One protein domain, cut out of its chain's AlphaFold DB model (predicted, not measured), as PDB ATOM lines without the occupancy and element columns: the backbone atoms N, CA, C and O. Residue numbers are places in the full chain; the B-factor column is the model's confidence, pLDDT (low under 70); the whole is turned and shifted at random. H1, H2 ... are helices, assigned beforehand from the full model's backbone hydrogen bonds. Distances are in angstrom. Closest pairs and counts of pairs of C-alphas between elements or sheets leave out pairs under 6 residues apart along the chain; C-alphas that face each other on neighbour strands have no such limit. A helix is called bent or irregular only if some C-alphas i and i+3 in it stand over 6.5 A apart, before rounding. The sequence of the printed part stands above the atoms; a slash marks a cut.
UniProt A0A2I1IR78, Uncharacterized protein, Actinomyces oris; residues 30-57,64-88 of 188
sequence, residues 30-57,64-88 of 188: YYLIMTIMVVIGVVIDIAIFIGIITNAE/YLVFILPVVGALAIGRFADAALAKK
ATOM      1  N   TYR A  30     -14.504 -26.882  12.391       79.75
ATOM      2  CA  TYR A  30     -15.617 -26.306  13.162       79.75
ATOM      3  C   TYR A  30     -16.178 -27.316  14.172       79.75
ATOM      4  O   TYR A  30     -16.241 -27.036  15.364       79.75
ATOM      5  N   TYR A  31     -16.482 -28.534  13.715       78.75
ATOM      6  CA  TYR A  31     -16.931 -29.601  14.607       78.75
ATOM      7  C   TYR A  31     -15.814 -30.088  15.529       78.75
ATOM      8  O   TYR A  31     -16.089 -30.421  16.675       78.75
ATOM      9  N   LEU A  32     -14.557 -30.090  15.073       80.31
ATOM     10  CA  LEU A  32     -13.421 -30.472  15.914       80.31
ATOM     11  C   LEU A  32     -13.230 -29.494  17.081       80.31
ATOM     12  O   LEU A  32     -13.156 -29.918  18.226       80.31
ATOM     13  N   ILE A  33     -13.181 -28.195  16.795       84.12
ATOM     14  CA  ILE A  33     -13.008 -27.127  17.780       84.12
ATOM     15  C   ILE A  33     -14.227 -27.086  18.701       84.12
ATOM     16  O   ILE A  33     -14.052 -27.059  19.914       84.12
ATOM     17  N   MET A  34     -15.447 -27.186  18.162       84.88
ATOM     18  CA  MET A  34     -16.667 -27.322  18.967       84.88
ATOM     19  C   MET A  34     -16.578 -28.524  19.920       84.88
ATOM     20  O   MET A  34     -16.855 -28.388  21.106       84.88
ATOM     21  N   THR A  35     -16.144 -29.687  19.427       87.00
ATOM     22  CA  THR A  35     -16.015 -30.905  20.242       87.00
ATOM     23  C   THR A  35     -14.954 -30.740  21.323       87.00
ATOM     24  O   THR A  35     -15.209 -31.073  22.474       87.00
ATOM     25  N   ILE A  36     -13.787 -30.182  20.988       88.69
ATOM     26  CA  ILE A  36     -12.708 -29.938  21.953       88.69
ATOM     27  C   ILE A  36     -13.174 -28.972  23.045       88.69
ATOM     28  O   ILE A  36     -12.947 -29.242  24.218       88.69
ATOM     29  N   MET A  37     -13.873 -27.891  22.690       87.38
ATOM     30  CA  MET A  37     -14.407 -26.941  23.673       87.38
ATOM     31  C   MET A  37     -15.415 -27.604  24.619       87.38
ATOM     32  O   MET A  37     -15.351 -27.388  25.827       87.38
ATOM     33  N   VAL A  38     -16.298 -28.459  24.092       88.19
ATOM     34  CA  VAL A  38     -17.247 -29.231  24.910       88.19
ATOM     35  C   VAL A  38     -16.512 -30.193  25.846       88.19
ATOM     36  O   VAL A  38     -16.820 -30.239  27.034       88.19
ATOM     37  N   VAL A  39     -15.515 -30.927  25.345       92.31
ATOM     38  CA  VAL A  39     -14.723 -31.864  26.159       92.31
ATOM     39  C   VAL A  39     -13.967 -31.125  27.262       92.31
ATOM     40  O   VAL A  39     -13.984 -31.573  28.404       92.31
ATOM     41  N   ILE A  40     -13.348 -29.981  26.952       92.06
ATOM     42  CA  ILE A  40     -12.652 -29.154  27.947       92.06
ATOM     43  C   ILE A  40     -13.629 -28.688  29.031       92.06
ATOM     44  O   ILE A  40     -13.307 -28.814  30.209       92.06
ATOM     45  N   GLY A  41     -14.825 -28.217  28.657       88.88
ATOM     46  CA  GLY A  41     -15.864 -27.835  29.618       88.88
ATOM     47  C   GLY A  41     -16.217 -28.976  30.574       88.88
ATOM     48  O   GLY A  41     -16.126 -28.808  31.785       88.88
ATOM     49  N   VAL A  42     -16.483 -30.171  30.035       88.50
ATOM     50  CA  VAL A  42     -16.803 -31.364  30.839       88.50
ATOM     51  C   VAL A  42     -15.651 -31.754  31.771       88.50
ATOM     52  O   VAL A  42     -15.881 -32.106  32.927       88.50
ATOM     53  N   VAL A  43     -14.401 -31.687  31.303       88.38
ATOM     54  CA  VAL A  43     -13.228 -31.992  32.138       88.38
ATOM     55  C   VAL A  43     -13.084 -30.979  33.276       88.38
ATOM     56  O   VAL A  43     -12.808 -31.381  34.406       88.38
ATOM     57  N   ILE A  44     -13.303 -29.688  33.006       87.69
ATOM     58  CA  ILE A  44     -13.271 -28.632  34.027       87.69
ATOM     59  C   ILE A  44     -14.391 -28.841  35.054       87.69
ATOM     60  O   ILE A  44     -14.119 -28.790  36.255       87.69
ATOM     61  N   ASP A  45     -15.611 -29.150  34.609       83.44
ATOM     62  CA  ASP A  45     -16.743 -29.443  35.495       83.44
ATOM     63  C   ASP A  45     -16.424 -30.614  36.446       83.44
ATOM     64  O   ASP A  45     -16.675 -30.532  37.653       83.44
ATOM     65  N   ILE A  46     -15.794 -31.679  35.933       81.94
ATOM     66  CA  ILE A  46     -15.363 -32.835  36.738       81.94
ATOM     67  C   ILE A  46     -14.214 -32.465  37.690       81.94
ATOM     68  O   ILE A  46     -14.217 -32.889  38.848       81.94
ATOM     69  N   ALA A  47     -13.235 -31.678  37.246       80.25
ATOM     70  CA  ALA A  47     -12.107 -31.267  38.084       80.25
ATOM     71  C   ALA A  47     -12.570 -30.416  39.277       80.25
ATOM     72  O   ALA A  47     -12.144 -30.650  40.411       80.25
ATOM     73  N   ILE A  48     -13.494 -29.480  39.042       81.44
ATOM     74  CA  ILE A  48     -14.112 -28.672  40.100       81.44
ATOM     75  C   ILE A  48     -14.938 -29.564  41.033       81.44
ATOM     76  O   ILE A  48     -14.847 -29.419  42.252       81.44
ATOM     77  N   PHE A  49     -15.687 -30.526  40.488       74.62
ATOM     78  CA  PHE A  49     -16.437 -31.497  41.285       74.62
ATOM     79  C   PHE A  49     -15.531 -32.268  42.257       74.62
ATOM     80  O   PHE A  49     -15.825 -32.321  43.453       74.62
ATOM     81  N   ILE A  50     -14.398 -32.796  41.776       73.19
ATOM     82  CA  ILE A  50     -13.418 -33.502  42.617       73.19
ATOM     83  C   ILE A  50     -12.800 -32.553  43.653       73.19
ATOM     84  O   ILE A  50     -12.670 -32.921  44.823       73.19
ATOM     85  N   GLY A  51     -12.456 -31.327  43.253       75.94
ATOM     86  CA  GLY A  51     -11.900 -30.319  44.156       75.94
ATOM     87  C   GLY A  51     -12.830 -30.019  45.331       75.94
ATOM     88  O   GLY A  51     -12.380 -29.989  46.475       75.94
ATOM     89  N   ILE A  52     -14.135 -29.900  45.069       68.94
ATOM     90  CA  ILE A  52     -15.136 -29.670  46.114       68.94
ATOM     91  C   ILE A  52     -15.264 -30.897  47.024       68.94
ATOM     92  O   ILE A  52     -15.178 -30.738  48.233       68.94
ATOM     93  N   ILE A  53     -15.429 -32.119  46.503       64.94
ATOM     94  CA  ILE A  53     -15.644 -33.294  47.378       64.94
ATOM     95  C   ILE A  53     -14.411 -33.665  48.215       64.94
ATOM     96  O   ILE A  53     -14.570 -34.219  49.299       64.94
ATOM     97  N   THR A  54     -13.200 -33.390  47.721       66.56
ATOM     98  CA  THR A  54     -11.953 -33.762  48.409       66.56
ATOM     99  C   THR A  54     -11.497 -32.720  49.426       66.56
ATOM    100  O   THR A  54     -10.869 -33.098  50.408       66.56
ATOM    101  N   ASN A  55     -11.820 -31.436  49.227       63.38
ATOM    102  CA  ASN A  55     -11.403 -30.346  50.120       63.38
ATOM    103  C   ASN A  55     -12.551 -29.750  50.960       63.38
ATOM    104  O   ASN A  55     -12.303 -28.891  51.805       63.38
ATOM    105  N   ALA A  56     -13.807 -30.171  50.767       57.97
ATOM    106  CA  ALA A  56     -14.937 -29.708  51.577       57.97
ATOM    107  C   ALA A  56     -15.030 -30.447  52.923       57.97
ATOM    108  O   ALA A  56     -15.926 -31.263  53.161       57.97
ATOM    109  N   GLU A  57     -14.131 -30.120  53.843       58.66
ATOM    110  CA  GLU A  57     -14.275 -30.467  55.255       58.66
ATOM    111  C   GLU A  57     -15.363 -29.591  55.894       58.66
ATOM    112  O   GLU A  57     -15.121 -28.481  56.355       58.66
ATOM    113  N   TYR A  64     -26.795 -29.172  44.348       61.06
ATOM    114  CA  TYR A  64     -27.529 -29.987  43.381       61.06
ATOM    115  C   TYR A  64     -27.595 -29.328  42.000       61.06
ATOM    116  O   TYR A  64     -27.586 -30.031  40.997       61.06
ATOM    117  N   LEU A  65     -27.589 -27.991  41.945       56.97
ATOM    118  CA  LEU A  65     -27.532 -27.215  40.706       56.97
ATOM    119  C   LEU A  65     -26.287 -27.522  39.863       56.97
ATOM    120  O   LEU A  65     -26.417 -27.679  38.657       56.97
ATOM    121  N   VAL A  66     -25.115 -27.679  40.484       69.88
ATOM    122  CA  VAL A  66     -23.853 -28.011  39.797       69.88
ATOM    123  C   VAL A  66     -23.869 -29.453  39.282       69.88
ATOM    124  O   VAL A  66     -23.301 -29.740  38.237       69.88
ATOM    125  N   PHE A  67     -24.569 -30.358  39.971       68.62
ATOM    126  CA  PHE A  67     -24.695 -31.757  39.554       68.62
ATOM    127  C   PHE A  67     -25.754 -31.967  38.460       68.62
ATOM    128  O   PHE A  67     -25.560 -32.769  37.548       68.62
ATOM    129  N   ILE A  68     -26.882 -31.253  38.523       70.06
ATOM    130  CA  ILE A  68     -27.993 -31.443  37.582       70.06
ATOM    131  C   ILE A  68     -27.784 -30.700  36.259       70.06
ATOM    132  O   ILE A  68     -28.251 -31.174  35.227       70.06
ATOM    133  N   LEU A  69     -27.054 -29.578  36.262       77.19
ATOM    134  CA  LEU A  69     -26.730 -28.803  35.057       77.19
ATOM    135  C   LEU A  69     -26.094 -29.638  33.933       77.19
ATOM    136  O   LEU A  69     -26.619 -29.580  32.820       77.19
ATOM    137  N   PRO A  70     -25.041 -30.444  34.169       73.69
ATOM    138  CA  PRO A  70     -24.435 -31.249  33.110       73.69
ATOM    139  C   PRO A  70     -25.369 -32.355  32.603       73.69
ATOM    140  O   PRO A  70     -25.435 -32.596  31.397       73.69
ATOM    141  N   VAL A  71     -26.155 -32.984  33.484       80.06
ATOM    142  CA  VAL A  71     -27.133 -34.016  33.091       80.06
ATOM    143  C   VAL A  71     -28.240 -33.415  32.221       80.06
ATOM    144  O   VAL A  71     -28.562 -33.946  31.158       80.06
ATOM    145  N   VAL A  72     -28.803 -32.278  32.636       83.00
ATOM    146  CA  VAL A  72     -29.851 -31.570  31.885       83.00
ATOM    147  C   VAL A  72     -29.296 -30.996  30.579       83.00
ATOM    148  O   VAL A  72     -29.960 -31.099  29.549       83.00
ATOM    149  N   GLY A  73     -28.072 -30.461  30.588       82.81
ATOM    150  CA  GLY A  73     -27.379 -29.974  29.393       82.81
ATOM    151  C   GLY A  73     -27.174 -31.077  28.353       82.81
ATOM    152  O   GLY A  73     -27.533 -30.898  27.189       82.81
ATOM    153  N   ALA A  74     -26.696 -32.251  28.771       78.75
ATOM    154  CA  ALA A  74     -26.533 -33.408  27.890       78.75
ATOM    155  C   ALA A  74     -27.877 -33.908  27.327       78.75
ATOM    156  O   ALA A  74     -27.981 -34.184  26.129       78.75
ATOM    157  N   LEU A  75     -28.926 -33.970  28.157       79.31
ATOM    158  CA  LEU A  75     -30.271 -34.351  27.712       79.31
ATOM    159  C   LEU A  75     -30.857 -33.344  26.715       79.31
ATOM    160  O   LEU A  75     -31.450 -33.752  25.717       79.31
ATOM    161  N   ALA A  76     -30.672 -32.043  26.942       78.75
ATOM    162  CA  ALA A  76     -31.144 -31.000  26.036       78.75
ATOM    163  C   ALA A  76     -30.432 -31.063  24.674       78.75
ATOM    164  O   ALA A  76     -31.095 -31.009  23.636       78.75
ATOM    165  N   ILE A  77     -29.108 -31.257  24.665       77.38
ATOM    166  CA  ILE A  77     -28.324 -31.413  23.429       77.38
ATOM    167  C   ILE A  77     -28.740 -32.686  22.681       77.38
ATOM    168  O   ILE A  77     -28.980 -32.634  21.475       77.38
ATOM    169  N   GLY A  78     -28.898 -33.810  23.388       73.50
ATOM    170  CA  GLY A  78     -29.366 -35.067  22.801       73.50
ATOM    171  C   GLY A  78     -30.752 -34.936  22.168       73.50
ATOM    172  O   GLY A  78     -30.954 -35.372  21.039       73.50
ATOM    173  N   ARG A  79     -31.690 -34.255  22.839       73.06
ATOM    174  CA  ARG A  79     -33.039 -34.003  22.305       73.06
ATOM    175  C   ARG A  79     -33.048 -33.036  21.128       73.06
ATOM    176  O   ARG A  79     -33.848 -33.217  20.215       73.06
ATOM    177  N   PHE A  80     -32.175 -32.034  21.113       66.81
ATOM    178  CA  PHE A  80     -32.060 -31.115  19.981       66.81
ATOM    179  C   PHE A  80     -31.457 -31.804  18.749       66.81
ATOM    180  O   PHE A  80     -31.951 -31.616  17.636       66.81
ATOM    181  N   ALA A  81     -30.446 -32.657  18.944       63.44
ATOM    182  CA  ALA A  81     -29.882 -33.486  17.882       63.44
ATOM    183  C   ALA A  81     -30.913 -34.485  17.328       63.44
ATOM    184  O   ALA A  81     -31.028 -34.627  16.113       63.44
ATOM    185  N   ASP A  82     -31.710 -35.105  18.199       56.09
ATOM    186  CA  ASP A  82     -32.775 -36.047  17.833       56.09
ATOM    187  C   ASP A  82     -33.946 -35.348  17.111       56.09
ATOM    188  O   ASP A  82     -34.436 -35.826  16.092       56.09
ATOM    189  N   ALA A  83     -34.329 -34.137  17.534       59.28
ATOM    190  CA  ALA A  83     -35.327 -33.316  16.839       59.28
ATOM    191  C   ALA A  83     -34.834 -32.802  15.471       59.28
ATOM    192  O   ALA A  83     -35.626 -32.652  14.534       59.28
ATOM    193  N   ALA A  84     -33.531 -32.547  15.331       58.22
ATOM    194  CA  ALA A  84     -32.910 -32.219  14.051       58.22
ATOM    195  C   ALA A  84     -32.805 -33.452  13.128       58.22
ATOM    196  O   ALA A  84     -32.986 -33.322  11.915       58.22
ATOM    197  N   LEU A  85     -32.584 -34.649  13.689       54.91
ATOM    198  CA  LEU A  85     -32.589 -35.925  12.963       54.91
ATOM    199  C   LEU A  85     -33.998 -36.354  12.541       54.91
ATOM    200  O   LEU A  85     -34.176 -36.779  11.404       54.91
ATOM    201  N   ALA A  86     -35.014 -36.172  13.384       56.53
ATOM    202  CA  ALA A  86     -36.402 -36.530  13.085       56.53
ATOM    203  C   ALA A  86     -36.993 -35.735  11.906       56.53
ATOM    204  O   ALA A  86     -37.882 -36.235  11.216       56.53
ATOM    205  N   LYS A  87     -36.480 -34.524  11.639       56.56
ATOM    206  CA  LYS A  87     -36.831 -33.732  10.445       56.56
ATOM    207  C   LYS A  87     -36.137 -34.214   9.165       56.56
ATOM    208  O   LYS A  87     -36.608 -33.899   8.078       56.56
ATOM    209  N   LYS A  88     -35.027 -34.953   9.274       54.44
ATOM    210  CA  LYS A  88     -34.216 -35.416   8.132       54.44
ATOM    211  C   LYS A  88     -34.367 -36.917   7.849       54.44
ATOM    212  O   LYS A  88     -34.164 -37.341   6.717       54.44
TER     213      LYS A  88
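This is residues 30 to 57 and 64 to 88 of the 188 residues of an uncharacterized protein of Actinomyces oris (UniProt A0A2I1IR78). Two long helices, H1 then H2, run opposite ways in a narrow, open V, shifted lengthwise and near each other only around Val 42 and Pro 70. The printed part has 53 residues with two named helices and no named strand; the class is all helix. It is only just loose, close to extended, with a radius of gyration of the C-alphas of 14.6 A, and spans 51 by 25 by 9 A, a rod.

H1, residues 30 to 55, and H2, residues 64 to 86, are close but not clearly touching; their closest C-alphas, of Val 42 and Pro 70, are 8.0 A apart. They run opposite ways at a shallow tilt of 22 degrees. In H1 every O i to N i+4 pair is within hydrogen-bond range, in H2 17 of 19.

H1 is 37.4 A long from C-alpha 30 at (-15.617, -26.306, 13.162) to C-alpha 55. H2 is 32.2 A long, ending at C-alpha 86 at (-36.402, -36.530, 13.085); it is neither bent nor irregular, but only just: C-alphas 67 and 70 are 6.5 A apart.

The farthest C-alphas, of Glu 57 and Lys 88, are 51.4 A apart. Residues 58 to 63 are not printed; C-alphas 57 and 64 are 17.8 A apart across this cut. pLDDT is under 70 at residues 52 to 57, 64 to 67 and 80 to 88.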